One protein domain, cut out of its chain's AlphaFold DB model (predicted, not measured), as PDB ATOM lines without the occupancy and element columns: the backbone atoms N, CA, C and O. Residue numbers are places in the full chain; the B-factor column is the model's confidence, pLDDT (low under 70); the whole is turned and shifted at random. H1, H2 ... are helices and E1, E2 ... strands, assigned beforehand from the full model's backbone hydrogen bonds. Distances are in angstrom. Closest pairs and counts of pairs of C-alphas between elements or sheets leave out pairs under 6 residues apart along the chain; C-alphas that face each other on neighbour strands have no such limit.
ATOM      1  N   ILE A  65      -8.715  -3.172 -17.461       90.38
ATOM      2  CA  ILE A  65      -9.816  -3.629 -18.302       90.38
ATOM      3  C   ILE A  65      -9.988  -5.131 -18.105       90.38
ATOM      4  O   ILE A  65      -9.030  -5.902 -18.098       90.38
ATOM      5  N   SER A  66     -11.237  -5.546 -17.981       89.06
ATOM      6  CA  SER A  66     -11.651  -6.937 -17.903       89.06
ATOM      7  C   SER A  66     -12.893  -7.159 -18.749       89.06
ATOM      8  O   SER A  66     -13.585  -6.203 -19.084       89.06
ATOM      9  N   SER A  67     -13.163  -8.421 -19.081       93.50
ATOM     10  CA  SER A  67     -14.409  -8.860 -19.723       93.50
ATOM     11  C   SER A  67     -14.807  -8.001 -20.935       93.50
ATOM     12  O   SER A  67     -15.607  -7.073 -20.814       93.50
ATOM     13  N   CYS A  68     -14.260  -8.308 -22.112       94.06
ATOM     14  CA  CYS A  68     -14.517  -7.536 -23.324       94.06
ATOM     15  C   CYS A  68     -15.416  -8.292 -24.295       94.06
ATOM     16  O   CYS A  68     -15.196  -9.470 -24.572       94.06
ATOM     17  N   PHE A  69     -16.410  -7.586 -24.828       92.12
ATOM     18  CA  PHE A  69     -17.366  -8.115 -25.787       92.12
ATOM     19  C   PHE A  69     -17.543  -7.157 -26.946       92.12
ATOM     20  O   PHE A  69     -17.737  -5.958 -26.743       92.12
ATOM     21  N   TYR A  70     -17.562  -7.698 -28.154       89.06
ATOM     22  CA  TYR A  70     -17.981  -6.980 -29.341       89.06
ATOM     23  C   TYR A  70     -19.178  -7.698 -29.951       89.06
ATOM     24  O   TYR A  70     -19.109  -8.887 -30.227       89.06
ATOM     25  N   ASN A  71     -20.305  -7.007 -30.109       85.62
ATOM     26  CA  ASN A  71     -21.563  -7.590 -30.592       85.62
ATOM     27  C   ASN A  71     -21.977  -8.868 -29.831       85.62
ATOM     28  O   ASN A  71     -22.535  -9.797 -30.406       85.62
ATOM     29  N   ASN A  72     -21.744  -8.875 -28.512       86.00
ATOM     30  CA  ASN A  72     -21.954 -10.001 -27.589       86.00
ATOM     31  C   ASN A  72     -20.986 -11.189 -27.754       86.00
ATOM     32  O   ASN A  72     -21.119 -12.169 -27.024       86.00
ATOM     33  N   GLU A  73     -19.998 -11.099 -28.641       90.06
ATOM     34  CA  GLU A  73     -18.913 -12.073 -28.746       90.06
ATOM     35  C   GLU A  73     -17.746 -11.656 -27.853       90.06
ATOM     36  O   GLU A  73     -17.275 -10.519 -27.907       90.06
ATOM     37  N   GLU A  74     -17.304 -12.568 -26.993       94.44
ATOM     38  CA  GLU A  74     -16.198 -12.330 -26.070       94.44
ATOM     39  C   GLU A  74     -14.855 -12.351 -26.804       94.44
ATOM     40  O   GLU A  74     -14.609 -13.232 -27.629       94.44
ATOM     41  N   PHE A  75     -13.964 -11.421 -26.464       94.06
ATOM     42  CA  PHE A  75     -12.594 -11.406 -26.973       94.06
ATOM     43  C   PHE A  75     -11.578 -11.091 -25.864       94.06
ATOM     44  O   PHE A  75     -11.923 -10.451 -24.862       94.06
ATOM     45  N   PRO A  76     -10.307 -11.507 -26.017       95.56
ATOM     46  CA  PRO A  76      -9.267 -11.177 -25.051       95.56
ATOM     47  C   PRO A  76      -8.988  -9.669 -25.043       95.56
ATOM     48  O   PRO A  76      -8.438  -9.119 -25.996       95.56
ATOM     49  N   CYS A  77      -9.345  -8.991 -23.948       93.75
ATOM     50  CA  CYS A  77      -9.216  -7.536 -23.831       93.75
ATOM     51  C   CYS A  77      -7.829  -7.031 -24.236       93.75
ATOM     52  O   CYS A  77      -7.719  -6.163 -25.091       93.75
ATOM     53  N   CYS A  78      -6.768  -7.580 -23.645       94.50
ATOM     54  CA  CYS A  78      -5.415  -7.042 -23.799       94.50
ATOM     55  C   CYS A  78      -4.693  -7.478 -25.076       94.50
ATOM     56  O   CYS A  78      -3.595  -6.992 -25.333       94.50
ATOM     57  N   ASP A  79      -5.325  -8.323 -25.892       94.88
ATOM     58  CA  ASP A  79      -4.855  -8.585 -27.250       94.88
ATOM     59  C   ASP A  79      -5.329  -7.482 -28.207       94.88
ATOM     60  O   ASP A  79      -4.705  -7.248 -29.242       94.88
ATOM     61  N   GLU A  80      -6.412  -6.777 -27.857       92.62
ATOM     62  CA  GLU A  80      -7.083  -5.793 -28.717       92.62
ATOM     63  C   GLU A  80      -7.042  -4.357 -28.173       92.62
ATOM     64  O   GLU A  80      -7.079  -3.404 -28.949       92.62
ATOM     65  N   PHE A  81      -6.922  -4.183 -26.855       93.50
ATOM     66  CA  PHE A  81      -6.654  -2.911 -26.185       93.50
ATOM     67  C   PHE A  81      -5.148  -2.741 -26.000       93.50
ATOM     68  O   PHE A  81      -4.567  -3.174 -25.003       93.50
ATOM     69  N   LEU A  82      -4.514  -2.097 -26.973       92.44
ATOM     70  CA  LEU A  82      -3.060  -2.015 -27.057       92.44
ATOM     71  C   LEU A  82      -2.514  -0.662 -26.608       92.44
ATOM     72  O   LEU A  82      -3.187   0.355 -26.786       92.44
ATOM     73  N   PRO A  83      -1.296  -0.627 -26.042       91.38
ATOM     74  CA  PRO A  83      -0.685   0.613 -25.597       91.38
ATOM     75  C   PRO A  83      -0.450   1.566 -26.771       91.38
ATOM     76  O   PRO A  83       0.055   1.170 -27.822       91.38
ATOM     77  N   ILE A  84      -0.793   2.833 -26.563       90.81
ATOM     78  CA  ILE A  84      -0.555   3.940 -27.487       90.81
ATOM     79  C   ILE A  84      -0.134   5.180 -26.710       90.81
ATOM     80  O   ILE A  84      -0.671   5.464 -25.635       90.81
ATOM     81  N   ASP A  85       0.815   5.922 -27.267       89.19
ATOM     82  CA  ASP A  85       1.327   7.148 -26.664       89.19
ATOM     83  C   ASP A  85       0.426   8.333 -27.032       89.19
ATOM     84  O   ASP A  85       0.026   8.503 -28.186       89.19
ATOM     85  N   THR A  86       0.066   9.154 -26.043       88.44
ATOM     86  CA  THR A  86      -0.931  10.227 -26.203       88.44
ATOM     87  C   THR A  86      -0.565  11.476 -25.401       88.44
ATOM     88  O   THR A  86       0.355  11.451 -24.590       88.44
ATOM     89  N   TYR A  87      -1.353  12.553 -25.532       86.31
ATOM     90  CA  TYR A  87      -1.251  13.729 -24.655       86.31
ATOM     91  C   TYR A  87      -1.402  13.401 -23.158       86.31
ATOM     92  O   TYR A  87      -0.927  14.155 -22.317       86.31
ATOM     93  N   HIS A  88      -2.032  12.279 -22.799       84.31
ATOM     94  CA  HIS A  88      -2.199  11.840 -21.412       84.31
ATOM     95  C   HIS A  88      -1.139  10.826 -20.958       84.31
ATOM     96  O   HIS A  88      -1.272  10.277 -19.860       84.31
ATOM     97  N   GLY A  89      -0.099  10.578 -21.762       87.56
ATOM     98  CA  GLY A  89       0.841   9.465 -21.600       87.56
ATOM     99  C   GLY A  89       0.340   8.180 -22.261       87.56
ATOM    100  O   GLY A  89      -0.594   8.237 -23.066       87.56
ATOM    101  N   PRO A  90       0.930   7.015 -21.932       87.19
ATOM    102  CA  PRO A  90       0.459   5.738 -22.437       87.19
ATOM    103  C   PRO A  90      -0.973   5.459 -21.979       87.19
ATOM    104  O   PRO A  90      -1.275   5.482 -20.781       87.19
ATOM    105  N   CYS A  91      -1.839   5.186 -22.947       89.12
ATOM    106  CA  CYS A  91      -3.215   4.735 -22.757       89.12
ATOM    107  C   CYS A  91      -3.431   3.444 -23.565       89.12
ATOM    108  O   CYS A  91      -2.541   3.018 -24.299       89.12
ATOM    109  N   PHE A  92      -4.615   2.836 -23.474       92.12
ATOM    110  CA  PHE A  92      -4.970   1.676 -24.299       92.12
ATOM    111  C   PHE A  92      -5.946   2.073 -25.402       92.12
ATOM    112  O   PHE A  92      -6.998   2.636 -25.102       92.12
ATOM    113  N   GLY A  93      -5.604   1.774 -26.655       91.56
ATOM    114  CA  GLY A  93      -6.470   1.949 -27.814       91.56
ATOM    115  C   GLY A  93      -7.012   0.620 -28.311       91.56
ATOM    116  O   GLY A  93      -6.250  -0.292 -28.622       91.56
ATOM    117  N   PHE A  94      -8.331   0.538 -28.420       91.69
ATOM    118  CA  PHE A  94      -9.032  -0.540 -29.110       91.69
ATOM    119  C   PHE A  94      -9.149  -0.251 -30.608       91.69
ATOM    120  O   PHE A  94      -9.412   0.886 -30.965       91.69
ATOM    121  N   ASN A  95      -9.010  -1.239 -31.497       90.19
ATOM    122  CA  ASN A  95      -9.277  -1.049 -32.938       90.19
ATOM    123  C   ASN A  95      -8.523   0.163 -33.555       90.19
ATOM    124  O   ASN A  95      -9.071   0.925 -34.356       90.19
ATOM    125  N   SER A  96      -7.274   0.367 -33.121       90.31
ATOM    126  CA  SER A  96      -6.436   1.528 -33.445       90.31
ATOM    127  C   SER A  96      -5.244   1.139 -34.315       90.31
ATOM    128  O   SER A  96      -4.474   0.247 -33.949       90.31
ATOM    129  N   LEU A  97      -5.022   1.869 -35.411       91.44
ATOM    130  CA  LEU A  97      -3.804   1.769 -36.221       91.44
ATOM    131  C   LEU A  97      -2.570   2.306 -35.490       91.44
ATOM    132  O   LEU A  97      -1.463   1.828 -35.717       91.44
ATOM    133  N   VAL A  98      -2.753   3.265 -34.577       91.94
ATOM    134  CA  VAL A  98      -1.655   3.885 -33.813       91.94
ATOM    135  C   VAL A  98      -0.898   2.849 -32.973       91.94
ATOM    136  O   VAL A  98       0.311   2.976 -32.779       91.94
ATOM    137  N   SER A  99      -1.582   1.782 -32.542       90.94
ATOM    138  CA  SER A  99      -0.975   0.654 -31.820       90.94
ATOM    139  C   SER A  99       0.126  -0.066 -32.609       90.94
ATOM    140  O   SER A  99       0.995  -0.709 -32.023       90.94
ATOM    141  N   GLY A 100       0.099   0.027 -33.942       91.25
ATOM    142  CA  GLY A 100       1.021  -0.666 -34.834       91.25
ATOM    143  C   GLY A 100       0.753  -2.166 -35.002       91.25
ATOM    144  O   GLY A 100       1.508  -2.810 -35.724       91.25
ATOM    145  N   LYS A 101      -0.297  -2.734 -34.384       92.19
ATOM    146  CA  LYS A 101      -0.696  -4.138 -34.624       92.19
ATOM    147  C   LYS A 101      -1.246  -4.349 -36.035       92.19
ATOM    148  O   LYS A 101      -1.058  -5.418 -36.607       92.19
ATOM    149  N   TYR A 102      -1.904  -3.334 -36.586       89.50
ATOM    150  CA  TYR A 102      -2.535  -3.374 -37.902       89.50
ATOM    151  C   TYR A 102      -1.858  -2.389 -38.845       89.50
ATOM    152  O   TYR A 102      -1.532  -1.270 -38.452       89.50
ATOM    153  N   THR A 103      -1.660  -2.811 -40.091       87.19
ATOM    154  CA  THR A 103      -0.979  -2.018 -41.122       87.19
ATOM    155  C   THR A 103      -1.923  -1.123 -41.905       87.19
ATOM    156  O   THR A 103      -1.514  -0.066 -42.377       87.19
ATOM    157  N   SER A 104      -3.180  -1.537 -42.039       86.62
ATOM    158  CA  SER A 104      -4.197  -0.831 -42.803       86.62
ATOM    159  C   SER A 104      -5.542  -0.888 -42.084       86.62
ATOM    160  O   SER A 104      -5.773  -1.737 -41.217       86.62
ATOM    161  N   ARG A 105      -6.455   0.027 -42.420       82.75
ATOM    162  CA  ARG A 105      -7.779   0.060 -41.776       82.75
ATOM    163  C   ARG A 105      -8.652  -1.132 -42.202       82.75
ATOM    164  O   ARG A 105      -9.650  -1.434 -41.555       82.75
ATOM    165  N   GLU A 106      -8.303  -1.791 -43.298       81.62
ATOM    166  CA  GLU A 106      -8.930  -2.991 -43.840       81.62
ATOM    167  C   GLU A 106      -8.705  -4.208 -42.936       81.62
ATOM    168  O   GLU A 106      -9.615  -5.038 -42.807       81.62
ATOM    169  N   ASP A 107      -7.530  -4.259 -42.302       86.31
ATOM    170  CA  ASP A 107      -7.065  -5.339 -41.422       86.31
ATOM    171  C   ASP A 107      -7.714  -5.293 -40.032       86.31
ATOM    172  O   ASP A 107      -7.599  -6.236 -39.250       86.31
ATOM    173  N   LEU A 108      -8.395  -4.192 -39.710       84.50
ATOM    174  CA  LEU A 108      -9.028  -3.999 -38.415       84.50
ATOM    175  C   LEU A 108     -10.215  -4.966 -38.233       84.50
ATOM    176  O   LEU A 108     -11.121  -4.992 -39.077       84.50
ATOM    177  N   PRO A 109     -10.242  -5.758 -37.143       81.25
ATOM    178  CA  PRO A 109     -11.183  -6.870 -37.004       81.25
ATOM    179  C   PRO A 109     -12.593  -6.423 -36.601       81.25
ATOM    180  O   PRO A 109     -13.572  -7.082 -36.949       81.25
ATOM    181  N   PHE A 110     -12.725  -5.291 -35.906       82.06
ATOM    182  CA  PHE A 110     -14.001  -4.829 -35.362       82.06
ATOM    183  C   PHE A 110     -14.660  -3.825 -36.308       82.06
ATOM    184  O   PHE A 110     -14.418  -2.615 -36.245       82.06
ATOM    185  N   LYS A 111     -15.485  -4.354 -37.217       75.12
ATOM    186  CA  LYS A 111     -16.214  -3.588 -38.238       75.12
ATOM    187  C   LYS A 111     -17.674  -3.410 -37.841       75.12
ATOM    188  O   LYS A 111     -18.325  -4.346 -37.381       75.12
ATOM    189  N   ILE A 112     -18.212  -2.217 -38.082       69.88
ATOM    190  CA  ILE A 112     -19.625  -1.925 -37.822       69.88
ATOM    191  C   ILE A 112     -20.427  -2.348 -39.052       69.88
ATOM    192  O   ILE A 112     -20.458  -1.632 -40.047       69.88
ATOM    193  N   THR A 113     -21.090  -3.497 -39.023       57.28
ATOM    194  CA  THR A 113     -21.964  -3.923 -40.127       57.28
ATOM    195  C   THR A 113     -23.377  -3.401 -39.932       57.28
ATOM    196  O   THR A 113     -23.994  -3.660 -38.904       57.28
ATOM    197  N   ARG A 114     -23.941  -2.733 -40.942       52.38
ATOM    198  CA  ARG A 114     -25.361  -2.361 -40.941       52.38
ATOM    199  C   ARG A 114     -26.229  -3.494 -41.499       52.38
ATOM    200  O   ARG A 114     -26.967  -3.292 -42.457       52.38
ATOM    201  N   ASP A 115     -26.122  -4.686 -40.920       50.25
ATOM    202  CA  ASP A 115     -27.120  -5.727 -41.160       50.25
ATOM    203  C   ASP A 115     -28.304  -5.467 -40.218       50.25
ATOM    204  O   ASP A 115     -28.133  -5.305 -39.006       50.25
ATOM    205  N   SER A 116     -29.512  -5.413 -40.780       48.00
ATOM    206  CA  SER A 116     -30.779  -5.328 -40.047       48.00
ATOM    207  C   SER A 116     -30.929  -6.395 -38.954       48.00
ATOM    208  O   SER A 116     -31.696  -6.179 -38.020       48.00
ATOM    209  N   ASN A 117     -30.184  -7.504 -39.047       43.72
ATOM    210  CA  ASN A 117     -30.169  -8.582 -38.057       43.72
ATOM    211  C   ASN A 117     -29.106  -8.414 -36.950       43.72
ATOM    212  O   ASN A 117     -29.294  -8.961 -35.866       43.72
ATOM    213  N   PHE A 118     -28.016  -7.669 -37.193       45.53
ATOM    214  CA  PHE A 118     -26.867  -7.563 -36.269       45.53
ATOM    215  C   PHE A 118     -26.767  -6.220 -35.523       45.53
ATOM    216  O   PHE A 118     -26.079  -6.136 -34.508       45.53
ATOM    217  N   GLY A 119     -27.515  -5.194 -35.939       55.09
ATOM    218  CA  GLY A 119     -27.659  -3.954 -35.170       55.09
ATOM    219  C   GLY A 119     -26.419  -3.045 -35.156       55.09
ATOM    220  O   GLY A 119     -25.555  -3.107 -36.024       55.09
ATOM    221  N   TYR A 120     -26.395  -2.114 -34.200       66.31
ATOM    222  CA  TYR A 120     -25.313  -1.147 -33.970       66.31
ATOM    223  C   TYR A 120     -24.026  -1.844 -33.516       66.31
ATOM    224  O   TYR A 120     -24.104  -2.828 -32.787       66.31
ATOM    225  N   GLY A 121     -22.854  -1.292 -33.856       76.94
ATOM    226  CA  GLY A 121     -21.596  -1.766 -33.271       76.94
ATOM    227  C   GLY A 121     -21.659  -1.621 -31.749       76.94
ATOM    228  O   GLY A 121     -21.905  -0.518 -31.257       76.94
ATOM    229  N   ASN A 122     -21.500  -2.725 -31.022       85.50
ATOM    230  CA  ASN A 122     -21.683  -2.782 -29.574       85.50
ATOM    231  C   ASN A 122     -20.409  -3.281 -28.899       85.50
ATOM    232  O   ASN A 122     -20.142  -4.480 -28.896       85.50
ATOM    233  N   LEU A 123     -19.649  -2.365 -28.305       89.38
ATOM    234  CA  LEU A 123     -18.494  -2.708 -27.487       89.38
ATOM    235  C   LEU A 123     -18.866  -2.613 -26.012       89.38
ATOM    236  O   LEU A 123     -19.190  -1.534 -25.517       89.38
ATOM    237  N   SER A 124     -18.789  -3.734 -25.302       90.88
ATOM    238  CA  SER A 124     -18.926  -3.783 -23.852       90.88
ATOM    239  C   SER A 124     -17.596  -4.143 -23.209       90.88
ATOM    240  O   SER A 124     -16.957  -5.114 -23.603       90.88
ATOM    241  N   ILE A 125     -17.196  -3.358 -22.214       92.38
ATOM    242  CA  ILE A 125     -16.015  -3.611 -21.391       92.38
ATOM    243  C   ILE A 125     -16.356  -3.436 -19.917       92.38
ATOM    244  O   ILE A 125     -17.201  -2.612 -19.554       92.38
ATOM    245  N   GLU A 126     -15.664  -4.169 -19.059       91.56
ATOM    246  CA  GLU A 126     -15.694  -3.959 -17.619       91.56
ATOM    247  C   GLU A 126     -14.372  -3.354 -17.135       91.56
ATOM    248  O   GLU A 126     -13.291  -3.717 -17.591       91.56
ATOM    249  N   LEU A 127     -14.441  -2.422 -16.189       89.00
ATOM    250  CA  LEU A 127     -13.272  -1.746 -15.629       89.00
ATOM    251  C   LEU A 127     -13.184  -2.016 -14.131       89.00
ATOM    252  O   LEU A 127     -14.189  -1.951 -13.412       89.00
ATOM    253  N   TYR A 128     -11.973  -2.275 -13.646       85.12
ATOM    254  CA  TYR A 128     -11.729  -2.585 -12.233       85.12
ATOM    255  C   TYR A 128     -11.784  -1.369 -11.310       85.12
ATOM    256  O   TYR A 128     -11.997  -1.516 -10.108       85.12
ATOM    257  N   HIS A 129     -11.574  -0.171 -11.844       77.25
ATOM    258  CA  HIS A 129     -11.155   0.976 -11.049       77.25
ATOM    259  C   HIS A 129     -11.806   2.273 -11.522       77.25
ATOM    260  O   HIS A 129     -12.132   2.418 -12.700       77.25
ATOM    261  N   ASP A 130     -11.998   3.214 -10.597       69.88
ATOM    262  CA  ASP A 130     -12.337   4.597 -10.910       69.88
ATOM    263  C   ASP A 130     -11.053   5.376 -11.226       69.88
ATOM    264  O   ASP A 130      -9.975   5.095 -10.712       69.88
ATOM    265  N   GLY A 131     -11.133   6.337 -12.140       74.25
ATOM    266  CA  GLY A 131      -9.969   7.070 -12.644       74.25
ATOM    267  C   GLY A 131      -9.680   6.809 -14.116       74.25
ATOM    268  O   GLY A 131      -8.527   6.817 -14.523       74.25
ATOM    269  N   PHE A 132     -10.696   6.582 -14.936       78.94
ATOM    270  CA  PHE A 132     -10.518   6.412 -16.371       78.94
ATOM    271  C   PHE A 132     -11.111   7.595 -17.133       78.94
ATOM    272  O   PHE A 132     -12.040   8.270 -16.674       78.94
ATOM    273  N   ILE A 133     -10.571   7.813 -18.326       82.44
ATOM    274  CA  ILE A 133     -11.149   8.711 -19.316       82.44
ATOM    275  C   ILE A 133     -11.299   7.927 -20.603       82.44
ATOM    276  O   ILE A 133     -10.349   7.266 -21.039       82.44
ATOM    277  N   VAL A 134     -12.484   8.025 -21.193       84.12
ATOM    278  CA  VAL A 134     -12.801   7.393 -22.460       84.12
ATOM    279  C   VAL A 134     -12.999   8.435 -23.537       84.12
ATOM    280  O   VAL A 134     -13.819   9.340 -23.389       84.12
ATOM    281  N   TYR A 135     -12.268   8.257 -24.633       84.31
ATOM    282  CA  TYR A 135     -12.375   9.060 -25.843       84.31
ATOM    283  C   TYR A 135     -12.912   8.227 -26.986       84.31
ATOM    284  O   TYR A 135     -12.637   7.028 -27.073       84.31
ATOM    285  N   GLY A 136     -13.632   8.904 -27.871       82.94
ATOM    286  CA  GLY A 136     -14.036   8.363 -29.149       82.94
ATOM    287  C   GLY A 136     -13.382   9.112 -30.297       82.94
ATOM    288  O   GLY A 136     -13.749  10.256 -30.542       82.94
ATOM    289  N   LEU A 137     -12.419   8.479 -30.973       85.56
ATOM    290  CA  LEU A 137     -11.628   9.092 -32.048       85.56
ATOM    291  C   LEU A 137     -11.503   8.157 -33.265       85.56
ATOM    292  O   LEU A 137     -11.776   6.953 -33.186       85.56
ATOM    293  N   SER A 138     -11.034   8.726 -34.378       86.19
ATOM    294  CA  SER A 138     -10.604   8.025 -35.599       86.19
ATOM    295  C   SER A 138      -9.473   7.028 -35.339       86.19
ATOM    296  O   SER A 138      -8.687   7.202 -34.414       86.19
ATOM    297  N   GLN A 139      -9.354   6.005 -36.190       87.44
ATOM    298  CA  GLN A 139      -8.452   4.849 -36.017       87.44
ATOM    299  C   GLN A 139      -6.946   5.196 -35.986       87.44
ATOM    300  O   GLN A 139      -6.132   4.428 -35.479       87.44
ATOM    301  N   ASP A 140      -6.583   6.355 -36.511       90.38
ATOM    302  CA  ASP A 140      -5.241   6.930 -36.644       90.38
ATOM    303  C   ASP A 140      -5.032   8.180 -35.765       90.38
ATOM    304  O   ASP A 140      -3.948   8.768 -35.745       90.38
ATOM    305  N   SER A 141      -6.061   8.587 -35.018       90.06
ATOM    306  CA  SER A 141      -6.035   9.766 -34.151       90.06
ATOM    307  C   SER A 141      -5.614   9.432 -32.723       90.06
ATOM    308  O   SER A 141      -5.765   8.306 -32.256       90.06
ATOM    309  N   VAL A 142      -5.121  10.443 -32.007       89.88
ATOM    310  CA  VAL A 142      -4.777  10.387 -30.578       89.88
ATOM    311  C   VAL A 142      -5.379  11.586 -29.836       89.88
ATOM    312  O   VAL A 142      -5.615  12.622 -30.452       89.88
ATOM    313  N   PRO A 143      -5.634  11.503 -28.519       88.25
ATOM    314  CA  PRO A 143      -6.098  12.653 -27.756       88.25
ATOM    315  C   PRO A 143      -5.090  13.815 -27.766       88.25
ATOM    316  O   PRO A 143      -3.884  13.602 -27.610       88.25
ATOM    317  N   THR A 144      -5.604  15.037 -27.893       87.06
ATOM    318  CA  THR A 144      -4.923  16.317 -27.664       87.06
ATOM    319  C   THR A 144      -5.480  16.993 -26.411       87.06
ATOM    320  O   THR A 144      -6.484  16.565 -25.830       87.06
ATOM    321  N   LYS A 145      -4.862  18.105 -25.999       80.62
ATOM    322  CA  LYS A 145      -5.387  18.943 -24.917       80.62
ATOM    323  C   LYS A 145      -6.802  19.450 -25.216       80.62
ATOM    324  O   LYS A 145      -7.638  19.494 -24.320       80.62
ATOM    325  N   GLU A 146      -7.093  19.802 -26.459       72.88
ATOM    326  CA  GLU A 146      -8.383  20.343 -26.890       72.88
ATOM    327  C   GLU A 146      -9.427  19.227 -27.024       72.88
ATOM    328  O   GLU A 146     -10.526  19.331 -26.470       72.88
ATOM    329  N   SER A 147      -9.050  18.096 -27.636       65.69
ATOM    330  CA  SER A 147      -9.926  16.925 -27.752       65.69
ATOM    331  C   SER A 147     -10.282  16.341 -26.381       65.69
ATOM    332  O   SER A 147     -11.307  15.671 -26.246       65.69
ATOM    333  N   SER A 148      -9.463  16.624 -25.356       57.81
ATOM    334  CA  SER A 148      -9.724  16.258 -23.964       57.81
ATOM    335  C   SER A 148     -10.990  16.897 -23.374       57.81
ATOM    336  O   SER A 148     -11.400  16.518 -22.282       57.81
ATOM    337  N   SER A 149     -11.615  17.833 -24.097       58.50
ATOM    338  CA  SER A 149     -12.847  18.521 -23.700       58.50
ATOM    339  C   SER A 149     -14.036  18.300 -24.646       58.50
ATOM    340  O   SER A 149     -15.173  18.376 -24.193       58.50
ATOM    341  N   GLU A 150     -13.794  17.979 -25.921       60.53
ATOM    342  CA  GLU A 150     -14.839  17.892 -26.957       60.53
ATOM    343  C   GLU A 150     -15.268  16.448 -27.280       60.53
ATOM    344  O   GLU A 150     -16.437  16.199 -27.556       60.53
ATOM    345  N   PHE A 151     -14.357  15.471 -27.160       65.94
ATOM    346  CA  PHE A 151     -14.597  14.070 -27.559       65.94
ATOM    347  C   PHE A 151     -14.543  13.075 -26.389       65.94
ATOM    348  O   PHE A 151     -14.352  11.868 -26.578       65.94
ATOM    349  N   VAL A 152     -14.688  13.574 -25.158       75.19
ATOM    350  CA  VAL A 152     -14.792  12.745 -23.950       75.19
ATOM    351  C   VAL A 152     -16.154  12.063 -23.927       75.19
ATOM    352  O   VAL A 152     -17.188  12.713 -23.797       75.19
ATOM    353  N   LEU A 153     -16.154  10.734 -23.977       75.06
ATOM    354  CA  LEU A 153     -17.356   9.927 -23.784       75.06
ATOM    355  C   LEU A 153     -17.694   9.772 -22.303       75.06
ATOM    356  O   LEU A 153     -18.861   9.789 -21.914       75.06
ATOM    357  N   LEU A 154     -16.666   9.586 -21.476       76.50
ATOM    358  CA  LEU A 154     -16.813   9.395 -20.041       76.50
ATOM    359  C   LEU A 154     -15.524   9.817 -19.329       76.50
ATOM    360  O   LEU A 154     -14.453   9.325 -19.666       76.50
ATOM    361  N   ASP A 155     -15.624  10.700 -18.336       78.50
ATOM    362  CA  ASP A 155     -14.506  11.083 -17.463       78.50
ATOM    363  C   ASP A 155     -14.930  10.926 -16.004       78.50
ATOM    364  O   ASP A 155     -15.789  11.660 -15.498       78.50
ATOM    365  N   SER A 156     -14.325   9.961 -15.313       73.44
ATOM    366  CA  SER A 156     -14.625   9.696 -13.907       73.44
ATOM    367  C   SER A 156     -14.000  10.698 -12.938       73.44
ATOM    368  O   SER A 156     -14.296  10.639 -11.750       73.44
ATOM    369  N   ARG A 157     -13.125  11.600 -13.401       66.06
ATOM    370  CA  ARG A 157     -12.396  12.556 -12.546       66.06
ATOM    371  C   ARG A 157     -13.197  13.823 -12.270       66.06
ATOM    372  O   ARG A 157     -13.045  14.432 -11.217       66.06
ATOM    373  N   THR A 158     -13.996  14.246 -13.242       64.06
ATOM    374  CA  THR A 158     -14.713  15.531 -13.238       64.06
ATOM    375  C   THR A 158     -16.213  15.358 -13.022       64.06
ATOM    376  O   THR A 158     -16.891  16.279 -12.570       64.06
ATOM    377  N   SER A 159     -16.738  14.164 -13.294       56.53
ATOM    378  CA  SER A 159     -18.158  13.868 -13.169       56.53
ATOM    379  C   SER A 159     -18.523  13.532 -11.723       56.53
ATOM    380  O   SER A 159     -18.303  12.406 -11.278       56.53
ATOM    381  N   SER A 160     -19.204  14.443 -11.021       52.56
ATOM    382  CA  SER A 160     -19.803  14.244  -9.681       52.56
ATOM    383  C   SER A 160     -20.872  13.129  -9.596       52.56
ATOM    384  O   SER A 160     -21.666  13.098  -8.661       52.56
ATOM    385  N   GLY A 161     -20.949  12.230 -10.581       57.97
ATOM    386  CA  GLY A 161     -21.985  11.210 -10.721       57.97
ATOM    387  C   GLY A 161     -21.518   9.935 -11.422       57.97
ATOM    388  O   GLY A 161     -22.344   9.272 -12.064       57.97
ATOM    389  N   ILE A 162     -20.218   9.615 -11.371       69.75
ATOM    390  CA  ILE A 162     -19.767   8.239 -11.605       69.75
ATOM    391  C   ILE A 162     -19.831   7.481 -10.278       69.75
ATOM    392  O   ILE A 162     -19.279   7.920  -9.276       69.75
ATOM    393  N   VAL A 163     -20.575   6.380 -10.269       79.06
ATOM    394  CA  VAL A 163     -20.901   5.588  -9.085       79.06
ATOM    395  C   VAL A 163     -20.393   4.182  -9.343       79.06
ATOM    396  O   VAL A 163     -20.679   3.602 -10.391       79.06
ATOM    397  N   ALA A 164     -19.625   3.642  -8.400       81.94
ATOM    398  CA  ALA A 164     -19.177   2.259  -8.468       81.94
ATOM    399  C   ALA A 164     -20.373   1.303  -8.616       81.94
ATOM    400  O   ALA A 164     -21.494   1.609  -8.210       81.94
ATOM    401  N   LYS A 165     -20.128   0.137  -9.209       84.44
ATOM    402  CA  LYS A 165     -21.135  -0.887  -9.521       84.44
ATOM    403  C   LYS A 165     -22.277  -0.354 -10.399       84.44
ATOM    404  O   LYS A 165     -23.450  -0.619 -10.156       84.44
ATOM    405  N   THR A 166     -21.935   0.403 -11.441       84.31
ATOM    406  CA  THR A 166     -22.907   0.980 -12.388       84.31
ATOM    407  C   THR A 166     -22.533   0.652 -13.831       84.31
ATOM    408  O   THR A 166     -21.357   0.687 -14.201       84.31
ATOM    409  N   ALA A 167     -23.544   0.363 -14.654       87.62
ATOM    410  CA  ALA A 167     -23.424   0.318 -16.106       87.62
ATOM    411  C   ALA A 167     -23.623   1.711 -16.685       87.62
ATOM    412  O   ALA A 167     -24.638   2.366 -16.435       87.62
ATOM    413  N   TYR A 168     -22.680   2.110 -17.521       86.06
ATOM    414  CA  TYR A 168     -22.746   3.284 -18.366       86.06
ATOM    415  C   TYR A 168     -22.963   2.810 -19.788       86.06
ATOM    416  O   TYR A 168     -22.111   2.135 -20.358       86.06
ATOM    417  N   LYS A 169     -24.105   3.159 -20.368       86.88
ATOM    418  CA  LYS A 169     -24.393   2.863 -21.767       86.88
ATOM    419  C   LYS A 169     -24.349   4.155 -22.563       86.88
ATOM    420  O   LYS A 169     -25.228   4.999 -22.408       86.88
ATOM    421  N   ALA A 170     -23.306   4.315 -23.367       84.31
ATOM    422  CA  ALA A 170     -23.106   5.447 -24.254       84.31
ATOM    423  C   ALA A 170     -23.682   5.133 -25.641       84.31
ATOM    424  O   ALA A 170     -23.409   4.080 -26.215       84.31
ATOM    425  N   PHE A 171     -24.471   6.053 -26.179       83.81
ATOM    426  CA  PHE A 171     -25.032   6.014 -27.522       83.81
ATOM    427  C   PHE A 171     -24.340   7.098 -28.334       83.81
ATOM    428  O   PHE A 171     -24.506   8.286 -28.050       83.81
ATOM    429  N   LEU A 172     -23.542   6.690 -29.312       80.62
ATOM    430  CA  LEU A 172     -22.730   7.594 -30.111       80.62
ATOM    431  C   LEU A 172     -23.319   7.700 -31.505       80.62
ATOM    432  O   LEU A 172     -23.461   6.693 -32.198       80.62
ATOM    433  N   SER A 173     -23.603   8.923 -31.928       78.06
ATOM    434  CA  SER A 173     -23.904   9.213 -33.324       78.06
ATOM    435  C   SER A 173     -22.659   9.775 -33.981       78.06
ATOM    436  O   SER A 173     -22.183  10.839 -33.583       78.06
ATOM    437  N   VAL A 174     -22.139   9.073 -34.983       76.19
ATOM    438  CA  VAL A 174     -20.882   9.433 -35.646       76.19
ATOM    439  C   VAL A 174     -21.116   9.895 -37.078       76.19
ATOM    440  O   VAL A 174     -22.016   9.406 -37.776       76.19
ATOM    441  N   LYS A 175     -20.283  10.835 -37.515       78.88
ATOM    442  CA  LYS A 175     -20.176  11.291 -38.895       78.88
ATOM    443  C   LYS A 175     -18.764  11.002 -39.383       78.88
ATOM    444  O   LYS A 175     -17.794  11.502 -38.826       78.88
ATOM    445  N   GLU A 176     -18.670  10.204 -40.434       77.00
ATOM    446  CA  GLU A 176     -17.407   9.911 -41.099       77.00
ATOM    447  C   GLU A 176     -17.231  10.838 -42.297       77.00
ATOM    448  O   GLU A 176     -18.171  11.087 -43.058       77.00
ATOM    449  N   THR A 177     -16.016  11.343 -42.460       82.94
ATOM    450  CA  THR A 177     -15.579  12.050 -43.659       82.94
ATOM    451  C   THR A 177     -14.390  11.289 -44.208       82.94
ATOM    452  O   THR A 177     -13.429  11.071 -43.481       82.94
ATOM    453  N   PHE A 178     -14.432  10.890 -45.472       86.31
ATOM    454  CA  PHE A 178     -13.322  10.210 -46.128       86.31
ATOM    455  C   PHE A 178     -13.125  10.764 -47.534       86.31
ATOM    456  O   PHE A 178     -14.051  11.282 -48.161       86.31
ATOM    457  N   THR A 179     -11.895  10.660 -48.013       88.38
ATOM    458  CA  THR A 179     -11.482  11.059 -49.353       88.38
ATOM    459  C   THR A 179     -11.086   9.803 -50.104       88.38
ATOM    460  O   THR A 179     -10.395   8.952 -49.548       88.38
ATOM    461  N   ASP A 180     -11.524   9.688 -51.356       89.25
ATOM    462  CA  ASP A 180     -11.198   8.544 -52.204       89.25
ATOM    463  C   ASP A 180      -9.678   8.384 -52.372       89.25
ATOM    464  O   ASP A 180      -8.948   9.366 -52.538       89.25
ATOM    465  N   GLU A 181      -9.206   7.139 -52.366       89.94
ATOM    466  CA  GLU A 181      -7.792   6.792 -52.526       89.94
ATOM    467  C   GLU A 181      -7.200   7.327 -53.847       89.94
ATOM    468  O   GLU A 181      -6.013   7.653 -53.907       89.94
ATOM    469  N   CYS A 268      -7.302  13.077 -44.383       93.00
ATOM    470  CA  CYS A 268      -8.152  12.691 -45.518       93.00
ATOM    471  C   CYS A 268      -9.286  11.751 -45.115       93.00
ATOM    472  O   CYS A 268     -10.215  11.542 -45.893       93.00
ATOM    473  N   SER A 269      -9.213  11.150 -43.931       88.50
ATOM    474  CA  SER A 269     -10.297  10.357 -43.385       88.50
ATOM    475  C   SER A 269     -10.381  10.539 -41.881       88.50
ATOM    476  O   SER A 269      -9.419  10.239 -41.180       88.50
ATOM    477  N   ASP A 270     -11.526  11.009 -41.408       85.19
ATOM    478  CA  ASP A 270     -11.747  11.403 -40.027       85.19
ATOM    479  C   ASP A 270     -13.174  11.076 -39.573       85.19
ATOM    480  O   ASP A 270     -14.101  10.932 -40.377       85.19
ATOM    481  N   VAL A 271     -13.338  10.959 -38.265       79.75
ATOM    482  CA  VAL A 271     -14.572  10.594 -37.586       79.75
ATOM    483  C   VAL A 271     -14.865  11.649 -36.539       79.75
ATOM    484  O   VAL A 271     -14.086  11.872 -35.617       79.75
ATOM    485  N   GLU A 272     -16.060  12.211 -36.633       79.00
ATOM    486  CA  GLU A 272     -16.581  13.177 -35.681       79.00
ATOM    487  C   GLU A 272     -17.742  12.556 -34.895       79.00
ATOM    488  O   GLU A 272     -18.696  12.014 -35.470       79.00
ATOM    489  N   VAL A 273     -17.679  12.631 -33.565       79.00
ATOM    490  CA  VAL A 273     -18.801  12.259 -32.696       79.00
ATOM    491  C   VAL A 273     -19.758  13.445 -32.623       79.00
ATOM    492  O   VAL A 273     -19.467  14.444 -31.980       79.00
ATOM    493  N   VAL A 274     -20.912  13.330 -33.278       78.94
ATOM    494  CA  VAL A 274     -21.892  14.423 -33.392       78.94
ATOM    495  C   VAL A 274     -22.773  14.516 -32.151       78.94
ATOM    496  O   VAL A 274     -23.110  15.605 -31.702       78.94
ATOM    497  N   ASN A 275     -23.197  13.370 -31.611       77.44
ATOM    498  CA  ASN A 275     -24.028  13.325 -30.410       77.44
ATOM    499  C   ASN A 275     -23.582  12.195 -29.488       77.44
ATOM    500  O   ASN A 275     -23.320  11.080 -29.946       77.44
ATOM    501  N   ILE A 276     -23.588  12.485 -28.187       80.88
ATOM    502  CA  ILE A 276     -23.329  11.524 -27.116       80.88
ATOM    503  C   ILE A 276     -24.571  11.481 -26.224       80.88
ATOM    504  O   ILE A 276     -24.860  12.424 -25.489       80.88
ATOM    505  N   GLY A 277     -25.321  10.385 -26.295       82.75
ATOM    506  CA  GLY A 277     -26.342  10.045 -25.307       82.75
ATOM    507  C   GLY A 277     -25.761   9.101 -24.262       82.75
ATOM    508  O   GLY A 277     -24.922   8.267 -24.590       82.75
ATOM    509  N   PHE A 278     -26.210   9.176 -23.010       82.56
ATOM    510  CA  PHE A 278     -25.812   8.199 -21.996       82.56
ATOM    511  C   PHE A 278     -26.987   7.786 -21.114       82.56
ATOM    512  O   PHE A 278     -27.831   8.605 -20.749       82.56
ATOM    513  N   THR A 279     -27.013   6.518 -20.716       85.81
ATOM    514  CA  THR A 279     -27.854   6.033 -19.621       85.81
ATOM    515  C   THR A 279     -26.989   5.403 -18.537       85.81
ATOM    516  O   THR A 279     -25.909   4.868 -18.805       85.81
ATOM    517  N   LYS A 280     -27.449   5.517 -17.288       87.19
ATOM    518  CA  LYS A 280     -26.781   4.963 -16.108       87.19
ATOM    519  C   LYS A 280     -27.735   4.000 -15.425       87.19
ATOM    520  O   LYS A 280     -28.841   4.396 -15.064       87.19
ATOM    521  N   THR A 281     -27.312   2.759 -15.241       84.88
ATOM    522  CA  THR A 281     -28.103   1.734 -14.556       84.88
ATOM    523  C   THR A 281     -27.259   1.107 -13.457       84.88
ATOM    524  O   THR A 281     -26.213   0.538 -13.772       84.88
ATOM    525  N   PRO A 282     -27.664   1.197 -12.178       81.88
ATOM    526  CA  PRO A 282     -27.007   0.449 -11.112       81.88
ATOM    527  C   PRO A 282     -27.001  -1.042 -11.451       81.88
ATOM    528  O   PRO A 282     -28.032  -1.583 -11.856       81.88
ATOM    529  N   ILE A 283     -25.852  -1.695 -11.298       75.62
ATOM    530  CA  ILE A 283     -25.697  -3.129 -11.540       75.62
ATOM    531  C   ILE A 283     -25.461  -3.834 -10.207       75.62
ATOM    532  O   ILE A 283     -24.583  -3.456  -9.431       75.62
ATOM    533  N   HIS A 284     -26.211  -4.906  -9.953       68.62
ATOM    534  CA  HIS A 284     -25.915  -5.797  -8.836       68.62
ATOM    535  C   HIS A 284     -24.638  -6.603  -9.128       68.62
ATOM    536  O   HIS A 284     -24.458  -7.073 -10.248       68.62
ATOM    537  N   SER A 285     -23.766  -6.814  -8.137       60.41
ATOM    538  CA  SER A 285     -22.437  -7.436  -8.323       60.41
ATOM    539  C   SER A 285     -22.448  -8.764  -9.095       60.41
ATOM    540  O   SER A 285     -21.507  -9.047  -9.822       60.41
ATOM    541  N   SER A 286     -23.529  -9.537  -8.981       59.97
ATOM    542  CA  SER A 286     -23.759 -10.817  -9.664       59.97
ATOM    543  C   SER A 286     -23.966 -10.734 -11.183       59.97
ATOM    544  O   SER A 286     -24.055 -11.769 -11.831       59.97
ATOM    545  N   GLN A 287     -24.127  -9.534 -11.742       71.62
ATOM    546  CA  GLN A 287     -24.311  -9.310 -13.181       71.62
ATOM    547  C   GLN A 287     -23.021  -8.867 -13.884       71.62
ATOM    548  O   GLN A 287     -22.980  -8.878 -15.111       71.62
ATOM    549  N   PHE A 288     -21.976  -8.503 -13.131       77.12
ATOM    550  CA  PHE A 288     -20.638  -8.388 -13.702       77.12
ATOM    551  C   PHE A 288     -20.100  -9.784 -13.988       77.12
ATOM    552  O   PHE A 288     -20.268 -10.700 -13.180       77.12
ATOM    553  N   ARG A 289     -19.413  -9.943 -15.116       80.31
ATOM    554  CA  ARG A 289     -18.723 -11.193 -15.413       80.31
ATOM    555  C   ARG A 289     -17.494 -11.376 -14.530       80.31
ATOM    556  O   ARG A 289     -17.156 -12.509 -14.197       80.31
ATOM    557  N   ASN A 290     -16.866 -10.275 -14.116       80.12
ATOM    558  CA  ASN A 290     -15.836 -10.276 -13.090       80.12
ATOM    559  C   ASN A 290     -16.318  -9.517 -11.843       80.12
ATOM    560  O   ASN A 290     -16.625  -8.330 -11.872       80.12
ATOM    561  N   ASP A 291     -16.360 -10.203 -10.710       80.12
ATOM    562  CA  ASP A 291     -16.837  -9.704  -9.420       80.12
ATOM    563  C   ASP A 291     -16.026  -8.512  -8.875       80.12
ATOM    564  O   ASP A 291     -16.560  -7.659  -8.146       80.12
ATOM    565  N   LYS A 292     -14.755  -8.397  -9.281       84.31
ATOM    566  CA  LYS A 292     -13.889  -7.259  -8.946       84.31
ATOM    567  C   LYS A 292     -14.194  -6.008  -9.775       84.31
ATOM    568  O   LYS A 292     -13.852  -4.912  -9.324       84.31
ATOM    569  N   SER A 293     -14.857  -6.140 -10.925       84.38
ATOM    570  CA  SER A 293     -15.227  -5.016 -11.791       84.38
ATOM    571  C   SER A 293     -16.103  -4.012 -11.056       84.38
ATOM    572  O   SER A 293     -17.023  -4.372 -10.318       84.38
ATOM    573  N   GLN A 294     -15.820  -2.731 -11.246       83.75
ATOM    574  CA  GLN A 294     -16.572  -1.636 -10.636       83.75
ATOM    575  C   GLN A 294     -17.455  -0.923 -11.654       83.75
ATOM    576  O   GLN A 294     -18.487  -0.375 -11.279       83.75
ATOM    577  N   PHE A 295     -17.098  -0.950 -12.934       86.50
ATOM    578  CA  PHE A 295     -17.824  -0.230 -13.973       86.50
ATOM    579  C   PHE A 295     -18.031  -1.131 -15.171       86.50
ATOM    580  O   PHE A 295     -17.127  -1.870 -15.546       86.50
ATOM    581  N   GLN A 296     -19.209  -1.056 -15.782       89.19
ATOM    582  CA  GLN A 296     -19.434  -1.617 -17.107       89.19
ATOM    583  C   GLN A 296     -19.659  -0.449 -18.055       89.19
ATOM    584  O   GLN A 296     -20.535   0.379 -17.808       89.19
ATOM    585  N   LEU A 297     -18.876  -0.365 -19.121       88.31
ATOM    586  CA  LEU A 297     -19.097   0.587 -20.196       88.31
ATOM    587  C   LEU A 297     -19.603  -0.173 -21.416       88.31
ATOM    588  O   LEU A 297     -18.969  -1.117 -21.875       88.31
ATOM    589  N   VAL A 298     -20.748   0.250 -21.932       88.62
ATOM    590  CA  VAL A 298     -21.346  -0.261 -23.163       88.62
ATOM    591  C   VAL A 298     -21.412   0.892 -24.149       88.62
ATOM    592  O   VAL A 298     -22.131   1.861 -23.918       88.62
ATOM    593  N   VAL A 299     -20.670   0.803 -25.241       86.75
ATOM    594  CA  VAL A 299     -20.662   1.802 -26.306       86.75
ATOM    595  C   VAL A 299     -21.441   1.259 -27.492       86.75
ATOM    596  O   VAL A 299     -21.051   0.266 -28.102       86.75
ATOM    597  N   LEU A 300     -22.546   1.929 -27.811       83.88
ATOM    598  CA  LEU A 300     -23.357   1.671 -28.992       83.88
ATOM    599  C   LEU A 300     -23.078   2.722 -30.058       83.88
ATOM    600  O   LEU A 300     -23.330   3.910 -29.850       83.88
ATOM    601  N   LEU A 301     -22.592   2.271 -31.208       75.88
ATOM    602  CA  LEU A 301     -22.191   3.121 -32.322       75.88
ATOM    603  C   LEU A 301     -23.260   3.143 -33.416       75.88
ATOM    604  O   LEU A 301     -23.568   2.124 -34.039       75.88
ATOM    605  N   VAL A 302     -23.789   4.337 -33.678       70.69
ATOM    606  CA  VAL A 302     -24.791   4.612 -34.709       70.69
ATOM    607  C   VAL A 302     -24.178   5.454 -35.825       70.69
ATOM    608  O   VAL A 302     -23.833   6.620 -35.637       70.69
ATOM    609  N   CYS A 303     -24.090   4.875 -37.019       64.75
ATOM    610  CA  CYS A 303     -23.713   5.592 -38.235       64.75
ATOM    611  C   CYS A 303     -24.936   6.321 -38.815       64.75
ATOM    612  O   CYS A 303     -25.937   5.682 -39.149       64.75
ATOM    613  N   LEU A 304     -24.870   7.654 -38.930       57.34
ATOM    614  CA  LEU A 304     -26.019   8.484 -39.326       57.34
ATOM    615  C   LEU A 304     -26.331   8.467 -40.838       57.34
ATOM    616  O   LEU A 304     -27.454   8.794 -41.218       57.34
ATOM    617  N   TRP A 305     -25.391   8.075 -41.709       54.34
ATOM    618  CA  TRP A 305     -25.566   8.160 -43.169       54.34
ATOM    619  C   TRP A 305     -25.750   6.793 -43.839       54.34
ATOM    620  O   TRP A 305     -24.886   5.917 -43.805       54.34
ATOM    621  N   VAL A 306     -26.907   6.625 -44.491       40.34
ATOM    622  CA  VAL A 306     -27.416   5.340 -44.998       40.34
ATOM    623  C   VAL A 306     -26.676   4.793 -46.221       40.34
ATOM    624  O   VAL A 306     -26.612   3.578 -46.372       40.34
ATOM    625  N   GLN A 307     -26.100   5.656 -47.061       40.41
ATOM    626  CA  GLN A 307     -25.437   5.254 -48.313       40.41
ATOM    627  C   GLN A 307     -23.933   4.964 -48.184       40.41
ATOM    628  O   GLN A 307     -23.358   4.418 -49.117       40.41
ATOM    629  N   VAL A 308     -23.300   5.291 -47.052       42.75
ATOM    630  CA  VAL A 308     -21.837   5.163 -46.864       42.75
ATOM    631  C   VAL A 308     -21.466   3.940 -46.013       42.75
ATOM    632  O   VAL A 308     -20.458   3.284 -46.255       42.75
ATOM    633  N   CYS A 309     -22.328   3.555 -45.069       39.81
ATOM    634  CA  CYS A 309     -22.066   2.450 -44.141       39.81
ATOM    635  C   CYS A 309     -22.301   1.032 -44.718       39.81
ATOM    636  O   CYS A 309     -22.256   0.063 -43.968       39.81
ATOM    637  N   SER A 310     -22.576   0.881 -46.023       36.44
ATOM    638  CA  SER A 310     -22.832  -0.427 -46.659       36.44
ATOM    639  C   SER A 310     -21.622  -1.054 -47.359       36.44
ATOM    640  O   SER A 310     -21.685  -2.235 -47.689       36.44
ATOM    641  N   GLN A 311     -20.527  -0.314 -47.580       37.31
ATOM    642  CA  GLN A 311     -19.333  -0.869 -48.237       37.31
ATOM    643  C   GLN A 311     -18.044  -0.798 -47.408       37.31
ATOM    644  O   GLN A 311     -17.163  -1.618 -47.645       37.31
ATOM    645  N   TRP A 312     -17.915   0.106 -46.424       39.53
ATOM    646  CA  TRP A 312     -16.612   0.355 -45.780       39.53
ATOM    647  C   TRP A 312     -16.690   0.927 -44.358       39.53
ATOM    648  O   TRP A 312     -15.926   1.820 -44.014       39.53
ATOM    649  N   SER A 313     -17.587   0.453 -43.498       36.94
ATOM    650  CA  SER A 313     -17.720   0.997 -42.137       36.94
ATOM    651  C   SER A 313     -16.562   0.567 -41.216       36.94
ATOM    652  O   SER A 313     -16.623  -0.431 -40.490       36.94
ATOM    653  N   ARG A 314     -15.482   1.352 -41.278       49.78
ATOM    654  CA  ARG A 314     -14.241   1.262 -40.500       49.78
ATOM    655  C   ARG A 314     -14.346   2.231 -39.326       49.78
ATOM    656  O   ARG A 314     -14.012   3.399 -39.478       49.78
ATOM    657  N   LEU A 315     -14.847   1.794 -38.168       45.22
ATOM    658  CA  LEU A 315     -15.036   2.741 -37.070       45.22
ATOM    659  C   LEU A 315     -14.771   2.210 -35.657       45.22
ATOM    660  O   LEU A 315     -15.338   1.217 -35.210       45.22
ATOM    661  N   PHE A 316     -14.002   3.068 -34.979       43.03
ATOM    662  CA  PHE A 316     -13.967   3.437 -33.565       43.03
ATOM    663  C   PHE A 316     -12.897   2.823 -32.667       43.03
ATOM    664  O   PHE A 316     -12.867   1.612 -32.461       43.03
ATOM    665  N   ILE A 317     -12.105   3.720 -32.062       40.28
ATOM    666  CA  ILE A 317     -11.215   3.451 -30.934       40.28
ATOM    667  C   ILE A 317     -11.920   3.835 -29.639       40.28
ATOM    668  O   ILE A 317     -12.284   4.996 -29.450       40.28
ATOM    669  N   ILE A 318     -12.056   2.878 -28.720       37.09
ATOM    670  CA  ILE A 318     -12.229   3.191 -27.302       37.09
ATOM    671  C   ILE A 318     -10.837   3.373 -26.724       37.09
ATOM    672  O   ILE A 318     -10.057   2.424 -26.632       37.09
ATOM    673  N   PHE A 319     -10.532   4.611 -26.355       36.69
ATOM    674  CA  PHE A 319      -9.395   4.890 -25.499       36.69
ATOM    675  C   PHE A 319      -9.808   4.604 -24.071       36.69
ATOM    676  O   PHE A 319     -10.838   5.098 -23.629       36.69
ATOM    677  N   SER A 320      -8.995   3.873 -23.328       32.66
ATOM    678  CA  SER A 320      -9.054   3.940 -21.876       32.66
ATOM    679  C   SER A 320      -7.698   4.415 -21.397       32.66
ATOM    680  O   SER A 320      -6.719   3.665 -21.417       32.66
ATOM    681  N   CYS A 321      -7.608   5.690 -21.010       36.31
ATOM    682  CA  CYS A 321      -6.492   6.113 -20.179       36.31
ATOM    683  C   CYS A 321      -6.878   5.804 -18.736       36.31
ATOM    684  O   CYS A 321      -7.528   6.608 -18.067       36.31
ATOM    685  N   VAL A 322      -6.564   4.585 -18.296       32.59
ATOM    686  CA  VAL A 322      -6.843   4.148 -16.928       32.59
ATOM    687  C   VAL A 322      -5.718   4.627 -16.026       32.59
ATOM    688  O   VAL A 322      -4.568   4.197 -16.128       32.59
ATOM    689  N   ARG A 323      -6.059   5.553 -15.133       38.44
ATOM    690  CA  ARG A 323      -5.260   5.881 -13.957       38.44
ATOM    691  C   ARG A 323      -5.276   4.649 -13.050       38.44
ATOM    692  O   ARG A 323      -6.335   4.055 -12.861       38.44
TER     693      ARG A 323
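This is residues 65 to 181 and 268 to 323 of the 328 residues of the protein "Sodium channel protein Nach-like Protein" of Tribolium castaneum (UniProt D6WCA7). Two strongly twisted sheets lie partly face to face as a sandwich, their strands crossing at 38 degrees. The larger sheet has the long ribbon of E8 and E9 along one edge, the smaller has E3 and E4 at one side and short E7 at the other, and two tiny helices sit at the margins. The printed part has 173 residues, with eleven named strands and two named helices in the order E1 E2 H1 E3 E4 E5 E6 H2 E7 E8 E9 E10 E11. The larger sheet, E2 E1 E5 E10 E8 E9, is mixed and the smaller, E3 E4 E11 E6 E7, is antiparallel; the class is mostly strand. The whole is compact, with a radius of gyration of the C-alphas of 15.5 A and spans of 47 by 38 by 29 A.

In the larger sheet, E1 (residues 65 to 70) and E2 (73 to 75) form an antiparallel hairpin, with N 70 and O 73 2.8 A apart. E5 (121 to 127) is antiparallel to E1, N 66 to O 126 being 2.8 A, and to E10 (295 to 303), N 127 to O 295 being 2.8 A. E8 (166 to 178) is parallel to E10, N 168 to O 296 being 2.8 A, and antiparallel to E9 (269 to 282), N 167 to O 281 being 2.8 A. In the smaller sheet, E3 (81 to 86) and E4 (89 to 94) form a hairpin, N 84 to O 91 being 2.9 A. E11 (317 to 322) is antiparallel to E4, N 320 to O 92 being 2.9 A, and to E6 (132 to 137), N 321 to O 133 being 3.2 A. E7 (152 to 155) is antiparallel to E6, N 134 to O 154 being 2.8 A. Between the sheets, the closest C-alphas of E6 and E9 are those of Leu 137 and Val 271, 6.4 A apart. H1 (77 to 80) only grazes both sheets. H2 (147 to 150) is on the smaller sheet at a height of 7.5 A, over none of its strands, but only just: 2 of its 4 C-alphas fall on E6. Both helices are too short for an O i to N i+4 pair; each has its 1 O i to N i+3 pair within range.

E1 begins at C-alpha 65 (-9.816, -3.629, -18.302). E8 is 36.3 A long, E10 25.6 A and E5 19.5 A. E9, 37.7 A, bends by 57 degrees at residue 275. E11 ends at C-alpha 322 (-6.843, 4.148, -16.928).

The C-alphas farthest apart, of Glu 181 and Ser 286, are 49.0 A apart. Residues 182 to 267 are not printed; C-alphas 181 and 268 are 9.2 A apart across the cut. The links E4 to E5, E9 to E10 and E10 to E11 are long. Mean pLDDT of the printed part is 76.5; 45 residues are under 70, among them 112 to 120 and 303 to 323.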